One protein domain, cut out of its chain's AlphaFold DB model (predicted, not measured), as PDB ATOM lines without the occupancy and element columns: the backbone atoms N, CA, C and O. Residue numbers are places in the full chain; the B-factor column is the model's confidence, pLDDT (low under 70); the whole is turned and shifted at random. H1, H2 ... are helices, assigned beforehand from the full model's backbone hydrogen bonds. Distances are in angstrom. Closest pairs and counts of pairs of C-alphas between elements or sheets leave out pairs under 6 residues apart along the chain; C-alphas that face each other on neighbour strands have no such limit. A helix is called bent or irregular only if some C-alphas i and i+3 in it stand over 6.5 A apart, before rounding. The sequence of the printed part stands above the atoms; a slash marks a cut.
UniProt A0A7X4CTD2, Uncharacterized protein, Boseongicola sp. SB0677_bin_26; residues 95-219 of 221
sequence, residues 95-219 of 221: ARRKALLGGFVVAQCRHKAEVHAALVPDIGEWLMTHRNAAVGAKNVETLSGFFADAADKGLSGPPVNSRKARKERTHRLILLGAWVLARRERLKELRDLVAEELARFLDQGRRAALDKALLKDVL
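AT A GLANCE: This is residues 95 to 219 of the 221 residues of an uncharacterized protein of Boseongicola sp. SB0677_bin_26 (UniProt A0A7X4CTD2). Two long helices, H1 and H6, cross nearly at right angles in the middle. The helical hairpin H2 and H3, with short H4, lies to one side of this cross, and H7, with H8 folding back from it and short H9, lies to the other. The printed part has 125 residues with nine named helices, H1 to H9 in chain order, and no named strand: all helix. It is compact, with a radius of gyration of the C-alphas of 13.9 A and spans of 38 by 37 by 27 A.

IN THESE COORDINATES: H1, residues 95 to 111, begins at C-alpha 95 (216.824, 171.439, 168.265) and is 24.4 A long. H2 is residues 113 to 128, 23.1 A; H3 133 to 142; H4 144 to 148; H5 153 to 156. H6, residues 163 to 183, is 30.4 A long. H7 is residues 188 to 203, 23.4 A; H8 208 to 214; H9 216 to 219, ending at C-alpha 219 (202.110, 176.950, 175.705). H2 is only just irregular, with C-alphas 118 and 121 6.9 A apart; H7 is irregular, with C-alphas 196 and 199 7.4 A apart.

HOW THE PARTS SIT: The hub H1 touches H6 about perpendicular, at 85 degrees; their closest C-alphas, Lys 98 and Gly 177, are 4.0 A apart. H2 and H3 touch as a hairpin at a shallow tilt of 27 degrees, closest at C-alphas 128 and 136, 4.5 A. H4 is close to H2 but not clearly touching, closest at C-alphas 120 and 147, 6.1 A. H5 touches H6, closest at C-alphas 155 and 169, 5.9 A. H7 touches H8 at a steep tilt of 48 degrees, opposite ways, closest at C-alphas 202 and 208, 5.2 A, and touches H9, closest at C-alphas 195 and 219, 6.7 A. H3 and H8 are apart. Every O i to N i+4 pair is within hydrogen-bond range in H1, H3, H4, H6 and H8, and 10 of 12 are in H2 and in H7; H5 and H9 are too short for such a pair.

THE WHOLE: The C-alphas farthest apart, of Ala 134 and Ala 209, are 38.5 A apart. The printed part has no cut and no long link. Mean pLDDT of the printed part is 90.3; residues 157 to 159 are under 70.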
ATOM      1  N   ALA A  95     215.696 171.333 167.343       90.88
ATOM      2  CA  ALA A  95     216.824 171.439 168.265       90.88
ATOM      3  C   ALA A  95     216.760 172.722 169.108       90.88
ATOM      4  O   ALA A  95     217.035 172.683 170.307       90.88
ATOM      5  N   ARG A  96     216.369 173.857 168.510       91.69
ATOM      6  CA  ARG A  96     216.176 175.124 169.229       91.69
ATOM      7  C   ARG A  96     215.037 175.024 170.239       91.69
ATOM      8  O   ARG A  96     215.224 175.420 171.386       91.69
ATOM      9  N   ARG A  97     213.897 174.467 169.835       94.25
ATOM     10  CA  ARG A  97     212.741 174.212 170.700       94.25
ATOM     11  C   ARG A  97     213.142 173.380 171.917       94.25
ATOM     12  O   ARG A  97     212.880 173.783 173.047       94.25
ATOM     13  N   LYS A  98     213.848 172.270 171.699       96.19
ATOM     14  CA  LYS A  98     214.363 171.422 172.780       96.19
ATOM     15  C   LYS A  98     215.367 172.176 173.654       96.19
ATOM     16  O   LYS A  98     215.239 172.165 174.868       96.19
ATOM     17  N   ALA A  99     216.315 172.905 173.071       94.50
ATOM     18  CA  ALA A  99     217.282 173.670 173.856       94.50
ATOM     19  C   ALA A  99     216.625 174.737 174.756       94.50
ATOM     20  O   ALA A  99     217.071 174.923 175.887       94.50
ATOM     21  N   LEU A 100     215.561 175.405 174.290       94.44
ATOM     22  CA  LEU A 100     214.789 176.360 175.095       94.44
ATOM     23  C   LEU A 100     214.090 175.676 176.272       94.44
ATOM     24  O   LEU A 100     214.204 176.148 177.400       94.44
ATOM     25  N   LEU A 101     213.419 174.546 176.027       96.12
ATOM     26  CA  LEU A 101     212.747 173.777 177.078       96.12
ATOM     27  C   LEU A 101     213.738 173.180 178.083       96.12
ATOM     28  O   LEU A 101     213.485 173.200 179.282       96.12
ATOM     29  N   GLY A 102     214.896 172.708 177.621       95.62
ATOM     30  CA  GLY A 102     215.969 172.278 178.512       95.62
ATOM     31  C   GLY A 102     216.513 173.430 179.352       95.62
ATOM     32  O   GLY A 102     216.744 173.263 180.544       95.62
ATOM     33  N   GLY A 103     216.671 174.617 178.757       94.12
ATOM     34  CA  GLY A 103     217.088 175.822 179.479       94.12
ATOM     35  C   GLY A 103     216.080 176.236 180.549       94.12
ATOM     36  O   GLY A 103     216.483 176.588 181.655       94.12
ATOM     37  N   PHE A 104     214.788 176.129 180.235       95.12
ATOM     38  CA  PHE A 104     213.701 176.333 181.184       95.12
ATOM     39  C   PHE A 104     213.802 175.366 182.369       95.12
ATOM     40  O   PHE A 104     213.872 175.826 183.502       95.12
ATOM     41  N   VAL A 105     213.904 174.054 182.125       95.00
ATOM     42  CA  VAL A 105     214.030 173.051 183.202       95.00
ATOM     43  C   VAL A 105     215.243 173.326 184.083       95.00
ATOM     44  O   VAL A 105     215.123 173.322 185.302       95.00
ATOM     45  N   VAL A 106     216.400 173.622 183.488       94.62
ATOM     46  CA  VAL A 106     217.612 173.953 184.254       94.62
ATOM     47  C   VAL A 106     217.395 175.185 185.133       94.62
ATOM     48  O   VAL A 106     217.795 175.177 186.295       94.62
ATOM     49  N   ALA A 107     216.761 176.236 184.607       93.25
ATOM     50  CA  ALA A 107     216.462 177.435 185.385       93.25
ATOM     51  C   ALA A 107     215.528 177.117 186.562       93.25
ATOM     52  O   ALA A 107     215.803 177.525 187.687       93.25
ATOM     53  N   GLN A 108     214.476 176.335 186.320       93.06
ATOM     54  CA  GLN A 108     213.511 175.950 187.347       93.06
ATOM     55  C   GLN A 108     214.140 175.097 188.444       93.06
ATOM     56  O   GLN A 108     214.059 175.453 189.615       93.06
ATOM     57  N   CYS A 109     214.854 174.036 188.070       93.00
ATOM     58  CA  CYS A 109     215.561 173.169 189.008       93.00
ATOM     59  C   CYS A 109     216.584 173.936 189.854       93.00
ATOM     60  O   CYS A 109     216.740 173.657 191.038       93.00
ATOM     61  N   ARG A 110     217.265 174.934 189.274       91.06
ATOM     62  CA  ARG A 110     218.218 175.775 190.012       91.06
ATOM     63  C   ARG A 110     217.542 176.632 191.085       91.06
ATOM     64  O   ARG A 110     218.144 176.872 192.127       91.06
ATOM     65  N   HIS A 111     216.345 177.146 190.814       88.81
ATOM     66  CA  HIS A 111     215.602 177.975 191.766       88.81
ATOM     67  C   HIS A 111     214.796 177.149 192.775       88.81
ATOM     68  O   HIS A 111     214.522 177.643 193.864       88.81
ATOM     69  N   LYS A 112     214.441 175.913 192.412       91.06
ATOM     70  CA  LYS A 112     213.571 175.006 193.164       91.06
ATOM     71  C   LYS A 112     214.204 173.614 193.231       91.06
ATOM     72  O   LYS A 112     213.993 172.776 192.350       91.06
ATOM     73  N   ALA A 113     215.002 173.369 194.266       89.25
ATOM     74  CA  ALA A 113     215.719 172.102 194.436       89.25
ATOM     75  C   ALA A 113     214.764 170.904 194.613       89.25
ATOM     76  O   ALA A 113     215.065 169.788 194.200       89.25
ATOM     77  N   GLU A 114     213.579 171.137 195.167       91.44
ATOM     78  CA  GLU A 114     212.507 170.154 195.293       91.44
ATOM     79  C   GLU A 114     211.964 169.696 193.933       91.44
ATOM     80  O   GLU A 114     211.699 168.510 193.740       91.44
ATOM     81  N   VAL A 115     211.874 170.607 192.955       90.62
ATOM     82  CA  VAL A 115     211.482 170.272 191.577       90.62
ATOM     83  C   VAL A 115     212.565 169.416 190.930       90.62
ATOM     84  O   VAL A 115     212.262 168.431 190.265       90.62
ATOM     85  N   HIS A 116     213.837 169.745 191.159       94.25
ATOM     86  CA  HIS A 116     214.947 168.926 190.678       94.25
ATOM     87  C   HIS A 116     214.878 167.493 191.219       94.25
ATOM     88  O   HIS A 116     214.863 166.548 190.429       94.25
ATOM     89  N   ALA A 117     214.733 167.338 192.536       93.06
ATOM     90  CA  ALA A 117     214.632 166.031 193.180       93.06
ATOM     91  C   ALA A 117     213.436 165.206 192.668       93.06
ATOM     92  O   ALA A 117     213.560 163.995 192.492       93.06
ATOM     93  N   ALA A 118     212.302 165.856 192.384       92.06
ATOM     94  CA  ALA A 118     211.114 165.195 191.851       92.06
ATOM     95  C   ALA A 118     211.281 164.728 190.393       92.06
ATOM     96  O   ALA A 118     210.790 163.662 190.026       92.06
ATOM     97  N   LEU A 119     211.966 165.508 189.549       93.00
ATOM     98  CA  LEU A 119     212.049 165.236 188.108       93.00
ATOM     99  C   LEU A 119     213.203 164.299 187.724       93.00
ATOM    100  O   LEU A 119     213.073 163.536 186.766       93.00
ATOM    101  N   VAL A 120     214.331 164.343 188.441       94.19
ATOM    102  CA  VAL A 120     215.547 163.580 188.097       94.19
ATOM    103  C   VAL A 120     215.307 162.073 187.920       94.19
ATOM    104  O   VAL A 120     215.799 161.541 186.919       94.19
ATOM    105  N   PRO A 121     214.555 161.376 188.797       94.69
ATOM    106  CA  PRO A 121     214.295 159.948 188.623       94.69
ATOM    107  C   PRO A 121     213.630 159.614 187.278       94.69
ATOM    108  O   PRO A 121     214.121 158.743 186.558       94.69
ATOM    109  N   ASP A 122     212.582 160.351 186.886       95.19
ATOM    110  CA  ASP A 122     211.881 160.118 185.611       95.19
ATOM    111  C   ASP A 122     212.760 160.479 184.402       95.19
ATOM    112  O   ASP A 122     212.736 159.770 183.392       95.19
ATOM    113  N   ILE A 123     213.588 161.529 184.501       95.38
ATOM    114  CA  ILE A 123     214.545 161.875 183.436       95.38
ATOM    115  C   ILE A 123     215.523 160.715 183.210       95.38
ATOM    116  O   ILE A 123     215.754 160.316 182.064       95.38
ATOM    117  N   GLY A 124     216.090 160.172 184.290       94.94
ATOM    118  CA  GLY A 124     217.019 159.045 184.231       94.94
ATOM    119  C   GLY A 124     216.376 157.798 183.619       94.94
ATOM    120  O   GLY A 124     216.932 157.211 182.690       94.94
ATOM    121  N   GLU A 125     215.175 157.442 184.078       95.12
ATOM    122  CA  GLU A 125     214.415 156.308 183.544       95.12
ATOM    123  C   GLU A 125     214.102 156.497 182.055       95.12
ATOM    124  O   GLU A 125     214.382 155.619 181.236       95.12
ATOM    125  N   TRP A 126     213.587 157.666 181.668       95.44
ATOM    126  CA  TRP A 126     213.249 157.968 180.280       95.44
ATOM    127  C   TRP A 126     214.456 157.837 179.344       95.44
ATOM    128  O   TRP A 126     214.328 157.253 178.267       95.44
ATOM    129  N   LEU A 127     215.636 158.312 179.745       94.75
ATOM    130  CA  LEU A 127     216.843 158.173 178.926       94.75
ATOM    131  C   LEU A 127     217.255 156.716 178.718       94.75
ATOM    132  O   LEU A 127     217.734 156.371 177.637       94.75
ATOM    133  N   MET A 128     217.025 155.857 179.710       93.38
ATOM    134  CA  MET A 128     217.296 154.425 179.600       93.38
ATOM    135  C   MET A 128     216.297 153.691 178.698       93.38
ATOM    136  O   MET A 128     216.650 152.660 178.131       93.38
ATOM    137  N   THR A 129     215.098 154.243 178.465       92.44
ATOM    138  CA  THR A 129     214.128 153.678 177.499       92.44
ATOM    139  C   THR A 129     214.518 153.881 176.027       92.44
ATOM    140  O   THR A 129     213.779 153.494 175.118       92.44
ATOM    141  N   HIS A 130     215.674 154.492 175.753       91.56
ATOM    142  CA  HIS A 130     216.148 154.700 174.393       91.56
ATOM    143  C   HIS A 130     216.320 153.363 173.645       91.56
ATOM    144  O   HIS A 130     216.899 152.413 174.167       91.56
ATOM    145  N   ARG A 131     215.891 153.306 172.371       91.44
ATOM    146  CA  ARG A 131     215.920 152.082 171.534       91.44
ATOM    147  C   ARG A 131     217.282 151.380 171.520       91.44
ATOM    148  O   ARG A 131     217.359 150.164 171.400       91.44
ATOM    149  N   ASN A 132     218.354 152.163 171.589       94.25
ATOM    150  CA  ASN A 132     219.709 151.663 171.778       94.25
ATOM    151  C   ASN A 132     220.150 151.924 173.225       94.25
ATOM    152  O   ASN A 132     220.341 153.086 173.592       94.25
ATOM    153  N   ALA A 133     220.357 150.849 173.989       91.81
ATOM    154  CA  ALA A 133     220.743 150.895 175.399       91.81
ATOM    155  C   ALA A 133     222.091 151.598 175.638       91.81
ATOM    156  O   ALA A 133     222.221 152.364 176.588       91.81
ATOM    157  N   ALA A 134     223.076 151.421 174.748       94.19
ATOM    158  CA  ALA A 134     224.372 152.093 174.867       94.19
ATOM    159  C   ALA A 134     224.238 153.617 174.710       94.19
ATOM    160  O   ALA A 134     224.923 154.386 175.384       94.19
ATOM    161  N   VAL A 135     223.321 154.064 173.846       93.00
ATOM    162  CA  VAL A 135     222.997 155.490 173.708       93.00
ATOM    163  C   VAL A 135     222.262 155.999 174.949       93.00
ATOM    164  O   VAL A 135     222.580 157.086 175.418       93.00
ATOM    165  N   GLY A 136     221.337 155.213 175.508       93.19
ATOM    166  CA  GLY A 136     220.654 155.551 176.761       93.19
ATOM    167  C   GLY A 136     221.635 155.770 177.914       93.19
ATOM    168  O   GLY A 136     221.653 156.848 178.507       93.19
ATOM    169  N   ALA A 137     222.534 154.809 178.143       94.75
ATOM    170  CA  ALA A 137     223.575 154.900 179.166       94.75
ATOM    171  C   ALA A 137     224.487 156.122 178.965       94.75
ATOM    172  O   ALA A 137     224.744 156.871 179.905       94.75
ATOM    173  N   LYS A 138     224.911 156.389 177.722       95.44
ATOM    174  CA  LYS A 138     225.718 157.573 177.400       95.44
ATOM    175  C   LYS A 138     224.969 158.883 177.651       95.44
ATOM    176  O   LYS A 138     225.569 159.861 178.090       95.44
ATOM    177  N   ASN A 139     223.669 158.937 177.370       95.44
ATOM    178  CA  ASN A 139     222.868 160.132 177.636       95.44
ATOM    179  C   ASN A 139     222.716 160.380 179.145       95.44
ATOM    180  O   ASN A 139     222.806 161.528 179.577       95.44
ATOM    181  N   VAL A 140     222.535 159.319 179.939       95.81
ATOM    182  CA  VAL A 140     222.542 159.387 181.411       95.81
ATOM    183  C   VAL A 140     223.888 159.915 181.909       95.81
ATOM    184  O   VAL A 140     223.921 160.865 182.686       95.81
ATOM    185  N   GLU A 141     225.001 159.380 181.402       94.94
ATOM    186  CA  GLU A 141     226.351 159.858 181.726       94.94
ATOM    187  C   GLU A 141     226.529 161.344 181.373       94.94
ATOM    188  O   GLU A 141     227.041 162.130 182.172       94.94
ATOM    189  N   THR A 142     226.034 161.756 180.204       94.00
ATOM    190  CA  THR A 142     226.091 163.143 179.718       94.00
ATOM    191  C   THR A 142     225.365 164.115 180.661       94.00
ATOM    192  O   THR A 142     225.780 165.268 180.796       94.00
ATOM    193  N   LEU A 143     224.320 163.660 181.362       95.81
ATOM    194  CA  LEU A 143     223.572 164.447 182.349       95.81
ATOM    195  C   LEU A 143     223.955 164.166 183.809       95.81
ATOM    196  O   LEU A 143     223.350 164.748 184.703       95.81
ATOM    197  N   SER A 144     224.978 163.352 184.076       94.25
ATOM    198  CA  SER A 144     225.379 162.966 185.441       94.25
ATOM    199  C   SER A 144     225.609 164.158 186.379       94.25
ATOM    200  O   SER A 144     225.127 164.153 187.508       94.25
ATOM    201  N   GLY A 145     226.276 165.213 185.896       92.81
ATOM    202  CA  GLY A 145     226.485 166.445 186.663       92.81
ATOM    203  C   GLY A 145     225.175 167.136 187.049       92.81
ATOM    204  O   GLY A 145     225.029 167.570 188.185       92.81
ATOM    205  N   PHE A 146     224.202 167.163 186.135       94.50
ATOM    206  CA  PHE A 146     222.870 167.691 186.411       94.50
ATOM    207  C   PHE A 146     222.098 166.809 187.387       94.50
ATOM    208  O   PHE A 146     221.411 167.341 188.243       94.50
ATOM    209  N   PHE A 147     222.198 165.482 187.293       95.00
ATOM    210  CA  PHE A 147     221.525 164.582 188.237       95.00
ATOM    211  C   PHE A 147     222.069 164.710 189.658       95.00
ATOM    212  O   PHE A 147     221.303 164.588 190.608       95.00
ATOM    213  N   ALA A 148     223.366 164.984 189.797       93.81
ATOM    214  CA  ALA A 148     223.994 165.199 191.092       93.81
ATOM    215  C   ALA A 148     223.667 166.575 191.694       93.81
ATOM    216  O   ALA A 148     223.508 166.682 192.907       93.81
ATOM    217  N   ASP A 149     223.586 167.620 190.864       91.88
ATOM    218  CA  ASP A 149     223.413 168.996 191.327       91.88
ATOM    219  C   ASP A 149     222.573 169.829 190.342       91.88
ATOM    220  O   ASP A 149     222.937 170.034 189.178       91.88
ATOM    221  N   ALA A 150     221.470 170.391 190.840       88.88
ATOM    222  CA  ALA A 150     220.617 171.319 190.101       88.88
ATOM    223  C   ALA A 150     221.372 172.572 189.614       88.88
ATOM    224  O   ALA A 150     220.986 173.198 188.622       88.88
ATOM    225  N   ALA A 151     222.460 172.938 190.293       86.81
ATOM    226  CA  ALA A 151     223.315 174.058 189.947       86.81
ATOM    227  C   ALA A 151     224.449 173.700 188.964       86.81
ATOM    228  O   ALA A 151     225.307 174.562 188.749       86.81
ATOM    229  N   ASP A 152     224.442 172.516 188.320       88.19
ATOM    230  CA  ASP A 152     225.494 172.054 187.390       88.19
ATOM    231  C   ASP A 152     226.033 173.191 186.512       88.19
ATOM    232  O   ASP A 152     225.365 173.701 185.602       88.19
ATOM    233  N   LYS A 153     227.285 173.581 186.779       82.31
ATOM    234  CA  LYS A 153     227.968 174.687 186.096       82.31
ATOM    235  C   LYS A 153     228.091 174.439 184.591       82.31
ATOM    236  O   LYS A 153     228.186 175.404 183.831       82.31
ATOM    237  N   GLY A 154     228.053 173.178 184.148       80.56
ATOM    238  CA  GLY A 154     228.030 172.803 182.733       80.56
ATOM    239  C   GLY A 154     226.771 173.267 181.992       80.56
ATOM    240  O   GLY A 154     226.818 173.501 180.781       80.56
ATOM    241  N   LEU A 155     225.662 173.462 182.710       84.31
ATOM    242  CA  LEU A 155     224.373 173.898 182.169       84.31
ATOM    243  C   LEU A 155     224.008 175.327 182.576       84.31
ATOM    244  O   LEU A 155     223.505 176.089 181.740       84.31
ATOM    245  N   SER A 156     224.297 175.697 183.822       74.69
ATOM    246  CA  SER A 156     223.878 176.945 184.469       74.69
ATOM    247  C   SER A 156     224.907 178.084 184.372       74.69
ATOM    248  O   SER A 156     224.583 179.236 184.677       74.69
ATOM    249  N   GLY A 157     226.142 177.773 183.963       69.19
ATOM    250  CA  GLY A 157     227.274 178.698 183.956       69.19
ATOM    251  C   GLY A 157     227.307 179.704 182.791       69.19
ATOM    252  O   GLY A 157     226.522 179.609 181.839       69.19
ATOM    253  N   PRO A 158     228.236 180.683 182.851       68.50
ATOM    254  CA  PRO A 158     228.442 181.677 181.798       68.50
ATOM    255  C   PRO A 158     228.836 181.032 180.453       68.50
ATOM    256  O   PRO A 158     229.229 179.862 180.408       68.50
ATOM    257  N   PRO A 159     228.736 181.775 179.329       66.12
ATOM    258  CA  PRO A 159     229.036 181.248 178.001       66.12
ATOM    259  C   PRO A 159     230.430 180.619 177.955       66.12
ATOM    260  O   PRO A 159     231.425 181.269 178.263       66.12
ATOM    261  N   VAL A 160     230.510 179.348 177.555       74.50
ATOM    262  CA  VAL A 160     231.794 178.644 177.509       74.50
ATOM    263  C   VAL A 160     232.560 179.023 176.244       74.50
ATOM    264  O   VAL A 160     232.024 178.959 175.134       74.50
ATOM    265  N   ASN A 161     233.839 179.370 176.396       76.62
ATOM    266  CA  ASN A 161     234.668 179.859 175.289       76.62
ATOM    267  C   ASN A 161     235.014 178.762 174.261       76.62
ATOM    268  O   ASN A 161     235.216 179.049 173.079       76.62
ATOM    269  N   SER A 162     235.012 177.482 174.652       87.81
ATOM    270  CA  SER A 162     235.356 176.388 173.737       87.81
ATOM    271  C   SER A 162     234.162 175.929 172.886       87.81
ATOM    272  O   SER A 162     233.025 175.801 173.347       87.81
ATOM    273  N   ARG A 163     234.411 175.639 171.600       87.62
ATOM    274  CA  ARG A 163     233.390 175.081 170.692       87.62
ATOM    275  C   ARG A 163     232.876 173.724 171.184       87.62
ATOM    276  O   ARG A 163     231.688 173.445 171.043       87.62
ATOM    277  N   LYS A 164     233.759 172.899 171.760       87.25
ATOM    278  CA  LYS A 164     233.418 171.581 172.316       87.25
ATOM    279  C   LYS A 164     232.426 171.715 173.472       87.25
ATOM    280  O   LYS A 164     231.378 171.086 173.426       87.25
ATOM    281  N   ALA A 165     232.695 172.595 174.434       86.31
ATOM    282  CA  ALA A 165     231.809 172.790 175.577       86.31
ATOM    283  C   ALA A 165     230.462 173.414 175.188       86.31
ATOM    284  O   ALA A 165     229.434 173.035 175.733       86.31
ATOM    285  N   ARG A 166     230.434 174.314 174.194       88.06
ATOM    286  CA  ARG A 166     229.164 174.825 173.650       88.06
ATOM    287  C   ARG A 166     228.314 173.716 173.037       88.06
ATOM    288  O   ARG A 166     227.120 173.667 173.301       88.06
ATOM    289  N   LYS A 167     228.917 172.825 172.241       90.19
ATOM    290  CA  LYS A 167     228.207 171.669 171.666       90.19
ATOM    291  C   LYS A 167     227.671 170.745 172.753       90.19
ATOM    292  O   LYS A 167     226.516 170.349 172.674       90.19
ATOM    293  N   GLU A 168     228.496 170.454 173.751       91.12
ATOM    294  CA  GLU A 168     228.141 169.601 174.883       91.12
ATOM    295  C   GLU A 168     226.966 170.180 175.679       91.12
ATOM    296  O   GLU A 168     225.939 169.526 175.844       91.12
ATOM    297  N   ARG A 169     227.052 171.455 176.073       92.50
ATOM    298  CA  ARG A 169     225.962 172.156 176.761       92.50
ATOM    299  C   ARG A 169     224.675 172.137 175.940       92.50
ATOM    300  O   ARG A 169     223.622 171.788 176.462       92.50
ATOM    301  N   THR A 170     224.748 172.476 174.652       92.81
ATOM    302  CA  THR A 170     223.577 172.438 173.766       92.81
ATOM    303  C   THR A 170     222.986 171.034 173.675       92.81
ATOM    304  O   THR A 170     221.770 170.893 173.724       92.81
ATOM    305  N   HIS A 171     223.817 169.995 173.574       94.50
ATOM    306  CA  HIS A 171     223.350 168.612 173.527       94.50
ATOM    307  C   HIS A 171     222.585 168.228 174.799       94.50
ATOM    308  O   HIS A 171     221.470 167.719 174.700       94.50
ATOM    309  N   ARG A 172     223.121 168.558 175.976       95.75
ATOM    310  CA  ARG A 172     222.451 168.320 177.262       95.75
ATOM    311  C   ARG A 172     221.111 169.051 177.371       95.75
ATOM    312  O   ARG A 172     220.115 168.449 177.759       95.75
ATOM    313  N   LEU A 173     221.054 170.320 176.957       96.19
ATOM    314  CA  LEU A 173     219.795 171.077 176.910       96.19
ATOM    315  C   LEU A 173     218.788 170.441 175.943       96.19
ATOM    316  O   LEU A 173     217.600 170.385 176.241       96.19
ATOM    317  N   ILE A 174     219.247 169.928 174.798       96.19
ATOM    318  CA  ILE A 174     218.382 169.216 173.850       96.19
ATOM    319  C   ILE A 174     217.819 167.931 174.471       96.19
ATOM    320  O   ILE A 174     216.642 167.651 174.263       96.19
ATOM    321  N   LEU A 175     218.617 167.168 175.227       96.62
ATOM    322  CA  LEU A 175     218.143 165.962 175.918       96.62
ATOM    323  C   LEU A 175     217.044 166.297 176.933       96.62
ATOM    324  O   LEU A 175     215.973 165.697 176.889       96.62
ATOM    325  N   LEU A 176     217.273 167.307 177.778       96.94
ATOM    326  CA  LEU A 176     216.280 167.770 178.753       96.94
ATOM    327  C   LEU A 176     215.012 168.294 178.069       96.94
ATOM    328  O   LEU A 176     213.903 167.952 178.461       96.94
ATOM    329  N   GLY A 177     215.146 169.074 176.997       96.69
ATOM    330  CA  GLY A 177     213.984 169.547 176.251       96.69
ATOM    331  C   GLY A 177     213.211 168.440 175.546       96.69
ATOM    332  O   GLY A 177     211.987 168.492 175.488       96.69
ATOM    333  N   ALA A 178     213.903 167.430 175.018       96.12
ATOM    334  CA  ALA A 178     213.258 166.259 174.432       96.12
ATOM    335  C   ALA A 178     212.456 165.481 175.484       96.12
ATOM    336  O   ALA A 178     211.333 165.067 175.195       96.12
ATOM    337  N   TRP A 179     212.992 165.357 176.701       96.50
ATOM    338  CA  TRP A 179     212.268 164.796 177.839       96.50
ATOM    339  C   TRP A 179     211.000 165.601 178.160       96.50
ATOM    340  O   TRP A 179     209.923 165.011 178.246       96.50
ATOM    341  N   VAL A 180     211.081 166.940 178.218       95.56
ATOM    342  CA  VAL A 180     209.898 167.795 178.448       95.56
ATOM    343  C   VAL A 180     208.809 167.513 177.419       95.56
ATOM    344  O   VAL A 180     207.653 167.301 177.776       95.56
ATOM    345  N   LEU A 181     209.167 167.468 176.134       94.06
ATOM    346  CA  LEU A 181     208.208 167.184 175.065       94.06
ATOM    347  C   LEU A 181     207.551 165.808 175.216       94.06
ATOM    348  O   LEU A 181     206.367 165.673 174.918       94.06
ATOM    349  N   ALA A 182     208.300 164.806 175.677       93.00
ATOM    350  CA  ALA A 182     207.805 163.444 175.840       93.00
ATOM    351  C   ALA A 182     206.922 163.257 177.086       93.00
ATOM    352  O   ALA A 182     206.042 162.394 177.086       93.00
ATOM    353  N   ARG A 183     207.165 164.025 178.154       93.00
ATOM    354  CA  ARG A 183     206.588 163.775 179.487       93.00
ATOM    355  C   ARG A 183     205.598 164.832 179.969       93.00
ATOM    356  O   ARG A 183     204.838 164.530 180.886       93.00
ATOM    357  N   ARG A 184     205.543 166.023 179.355       86.94
ATOM    358  CA  ARG A 184     204.716 167.158 179.826       86.94
ATOM    359  C   ARG A 184     203.230 166.852 180.026       86.94
ATOM    360  O   ARG A 184     202.614 167.465 180.877       86.94
ATOM    361  N   GLU A 185     202.658 165.907 179.282       86.38
ATOM    362  CA  GLU A 185     201.237 165.543 179.425       86.38
ATOM    363  C   GLU A 185     200.997 164.488 180.518       86.38
ATOM    364  O   GLU A 185     199.865 164.266 180.936       86.38
ATOM    365  N   ARG A 186     202.058 163.800 180.959       87.81
ATOM    366  CA  ARG A 186     201.988 162.637 181.859       87.81
ATOM    367  C   ARG A 186     202.418 162.960 183.283       87.81
ATOM    368  O   ARG A 186     201.912 162.347 184.215       87.81
ATOM    369  N   LEU A 187     203.345 163.902 183.444       87.88
ATOM    370  CA  LEU A 187     203.844 164.336 184.745       87.88
ATOM    371  C   LEU A 187     203.144 165.625 185.154       87.88
ATOM    372  O   LEU A 187     203.339 166.665 184.520       87.88
ATOM    373  N   LYS A 188     202.338 165.553 186.215       86.12
ATOM    374  CA  LYS A 188     201.573 166.695 186.719       86.12
ATOM    375  C   LYS A 188     202.502 167.854 187.085       86.12
ATOM    376  O   LYS A 188     202.268 168.971 186.648       86.12
ATOM    377  N   GLU A 189     203.583 167.569 187.800       85.12
ATOM    378  CA  GLU A 189     204.571 168.549 188.255       85.12
ATOM    379  C   GLU A 189     205.175 169.317 187.076       85.12
ATOM    380  O   GLU A 189     205.282 170.541 187.109       85.12
ATOM    381  N   LEU A 190     205.526 168.609 185.999       89.62
ATOM    382  CA  LEU A 190     206.072 169.223 184.792       89.62
ATOM    383  C   LEU A 190     205.012 170.035 184.040       89.62
ATOM    384  O   LEU A 190     205.316 171.115 183.535       89.62
ATOM    385  N   ARG A 191     203.784 169.522 183.946       88.75
ATOM    386  CA  ARG A 191     202.673 170.215 183.289       88.75
ATOM    387  C   ARG A 191     202.365 171.542 183.973       88.75
ATOM    388  O   ARG A 191     202.281 172.564 183.298       88.75
ATOM    389  N   ASP A 192     202.230 171.510 185.294       87.75
ATOM    390  CA  ASP A 192     201.898 172.671 186.116       87.75
ATOM    391  C   ASP A 192     203.034 173.709 186.014       87.75
ATOM    392  O   ASP A 192     202.792 174.875 185.702       87.75
ATOM    393  N   LEU A 193     204.294 173.258 186.097       89.06
ATOM    394  CA  LEU A 193     205.475 174.105 185.901       89.06
ATOM    395  C   LEU A 193     205.486 174.788 184.521       89.06
ATOM    396  O   LEU A 193     205.726 175.992 184.416       89.06
ATOM    397  N   VAL A 194     205.223 174.034 183.447       90.56
ATOM    398  CA  VAL A 194     205.174 174.568 182.076       90.56
ATOM    399  C   VAL A 194     204.046 175.590 181.924       90.56
ATOM    400  O   VAL A 194     204.281 176.665 181.367       90.56
ATOM    401  N   ALA A 195     202.848 175.284 182.423       87.25
ATOM    402  CA  ALA A 195     201.681 176.153 182.305       87.25
ATOM    403  C   ALA A 195     201.872 177.493 183.036       87.25
ATOM    404  O   ALA A 195     201.502 178.547 182.513       87.25
ATOM    405  N   GLU A 196     202.480 177.467 184.221       88.25
ATOM    406  CA  GLU A 196     202.621 178.650 185.071       88.25
ATOM    407  C   GLU A 196     203.815 179.532 184.694       88.25
ATOM    408  O   GLU A 196     203.741 180.765 184.786       88.25
ATOM    409  N   GLU A 197     204.930 178.924 184.278       92.56
ATOM    410  CA  GLU A 197     206.220 179.615 184.278       92.56
ATOM    411  C   GLU A 197     206.900 179.722 182.920       92.56
ATOM    412  O   GLU A 197     207.715 180.630 182.730       92.56
ATOM    413  N   LEU A 198     206.562 178.865 181.949       92.69
ATOM    414  CA  LEU A 198     207.263 178.859 180.664       92.69
ATOM    415  C   LEU A 198     207.132 180.207 179.950       92.69
ATOM    416  O   LEU A 198     208.119 180.743 179.458       92.69
ATOM    417  N   ALA A 199     205.938 180.806 179.940       90.19
ATOM    418  CA  ALA A 199     205.730 182.106 179.306       90.19
ATOM    419  C   ALA A 199     206.606 183.206 179.933       90.19
ATOM    420  O   ALA A 199     207.246 183.958 179.197       90.19
ATOM    421  N   ARG A 200     206.685 183.252 181.273       92.00
ATOM    422  CA  ARG A 200     207.503 184.234 182.007       92.00
ATOM    423  C   ARG A 200     208.991 184.018 181.758       92.00
ATOM    424  O   ARG A 200     209.726 184.985 181.588       92.00
ATOM    425  N   PHE A 201     209.430 182.763 181.700       92.50
ATOM    426  CA  PHE A 201     210.804 182.422 181.346       92.50
ATOM    427  C   PHE A 201     211.163 182.925 179.941       92.50
ATOM    428  O   PHE A 201     212.207 183.547 179.751       92.50
ATOM    429  N   LEU A 202     210.284 182.714 178.956       91.00
ATOM    430  CA  LEU A 202     210.519 183.170 177.582       91.00
ATOM    431  C   LEU A 202     210.557 184.699 177.468       91.00
ATOM    432  O   LEU A 202     211.316 185.219 176.651       91.00
ATOM    433  N   ASP A 203     209.800 185.417 178.303       91.19
ATOM    434  CA  ASP A 203     209.801 186.887 178.343       91.19
ATOM    435  C   ASP A 203     211.131 187.497 178.800       91.19
ATOM    436  O   ASP A 203     211.444 188.632 178.448       91.19
ATOM    437  N   GLN A 204     211.962 186.736 179.512       87.94
ATOM    438  CA  GLN A 204     213.306 187.174 179.903       87.94
ATOM    439  C   GLN A 204     214.311 187.093 178.737       87.94
ATOM    440  O   GLN A 204     215.422 187.626 178.810       87.94
ATOM    441  N   GLY A 205     213.952 186.403 177.651       82.94
ATOM    442  CA  GLY A 205     214.813 186.184 176.497       82.94
ATOM    443  C   GLY A 205     214.819 187.356 175.513       82.94
ATOM    444  O   GLY A 205     213.787 187.913 175.156       82.94
ATOM    445  N   ARG A 206     215.990 187.649 174.927       82.25
ATOM    446  CA  ARG A 206     216.148 188.666 173.860       82.25
ATOM    447  C   ARG A 206     215.297 188.415 172.605       82.25
ATOM    448  O   ARG A 206     215.190 189.294 171.758       82.25
ATOM    449  N   ARG A 207     214.759 187.204 172.436       87.00
ATOM    450  CA  ARG A 207     213.939 186.788 171.291       87.00
ATOM    451  C   ARG A 207     212.570 186.262 171.734       87.00
ATOM    452  O   ARG A 207     212.018 185.399 171.062       87.00
ATOM    453  N   ALA A 208     212.017 186.812 172.820       87.25
ATOM    454  CA  ALA A 208     210.766 186.372 173.440       87.25
ATOM    455  C   ALA A 208     209.632 186.097 172.437       87.25
ATOM    456  O   ALA A 208     209.049 185.019 172.462       87.25
ATOM    457  N   ALA A 209     209.357 187.019 171.504       85.25
ATOM    458  CA  ALA A 209     208.298 186.839 170.504       85.25
ATOM    459  C   ALA A 209     208.523 185.604 169.610       85.25
ATOM    460  O   ALA A 209     207.610 184.805 169.412       85.25
ATOM    461  N   LEU A 210     209.753 185.412 169.121       84.56
ATOM    462  CA  LEU A 210     210.118 184.282 168.264       84.56
ATOM    463  C   LEU A 210     210.174 182.964 169.048       84.56
ATOM    464  O   LEU A 210     209.778 181.920 168.540       84.56
ATOM    465  N   ASP A 211     210.656 182.999 170.286       88.38
ATOM    466  CA  ASP A 211     210.741 181.806 171.124       88.38
ATOM    467  C   ASP A 211     209.341 181.359 171.600       88.38
ATOM    468  O   ASP A 211     209.066 180.160 171.632       88.38
ATOM    469  N   LYS A 212     208.414 182.297 171.859       87.38
ATOM    470  CA  LYS A 212     206.986 182.007 172.093       87.38
ATOM    471  C   LYS A 212     206.303 181.443 170.852       87.38
ATOM    472  O   LYS A 212     205.586 180.457 170.959       87.38
ATOM    473  N   ALA A 213     206.559 182.029 169.683       86.69
ATOM    474  CA  ALA A 213     206.092 181.521 168.393       86.69
ATOM    475  C   ALA A 213     206.526 180.061 168.165       86.69
ATOM    476  O   ALA A 213     205.710 179.215 167.810       86.69
ATOM    477  N   LEU A 214     207.792 179.745 168.452       86.69
ATOM    478  CA  LEU A 214     208.350 178.398 168.310       86.69
ATOM    479  C   LEU A 214     207.766 177.377 169.305       86.69
ATOM    480  O   LEU A 214     207.791 176.178 169.038       86.69
ATOM    481  N   LEU A 215     207.286 177.844 170.458       89.19
ATOM    482  CA  LEU A 215     206.742 177.023 171.542       89.19
ATOM    483  C   LEU A 215     205.222 177.157 171.689       89.19
ATOM    484  O   LEU A 215     204.680 176.772 172.724       89.19
ATOM    485  N   LYS A 216     204.530 177.680 170.671       86.94
ATOM    486  CA  LYS A 216     203.082 177.921 170.716       86.94
ATOM    487  C   LYS A 216     202.301 176.660 171.101       86.94
ATOM    488  O   LYS A 216     201.470 176.697 172.000       86.94
ATOM    489  N   ASP A 217     202.655 175.528 170.498       83.25
ATOM    490  CA  ASP A 217     202.032 174.227 170.763       83.25
ATOM    491  C   ASP A 217     202.346 173.657 172.160       83.25
ATOM    492  O   ASP A 217     201.640 172.776 172.638       83.25
ATOM    493  N   VAL A 218     203.397 174.147 172.827       83.88
ATOM    494  CA  VAL A 218     203.721 173.799 174.225       83.88
ATOM    495  C   VAL A 218     202.982 174.698 175.207       83.88
ATOM    496  O   VAL A 218     202.612 174.250 176.284       83.88
ATOM    497  N   LEU A 219     202.775 175.966 174.851       79.62
ATOM    498  CA  LEU A 219     202.110 176.950 175.705       79.62
ATOM    499  C   LEU A 219     200.590 176.748 175.792       79.62
ATOM    500  O   LEU A 219     199.957 177.402 176.618       79.62
TER     501      LEU A 219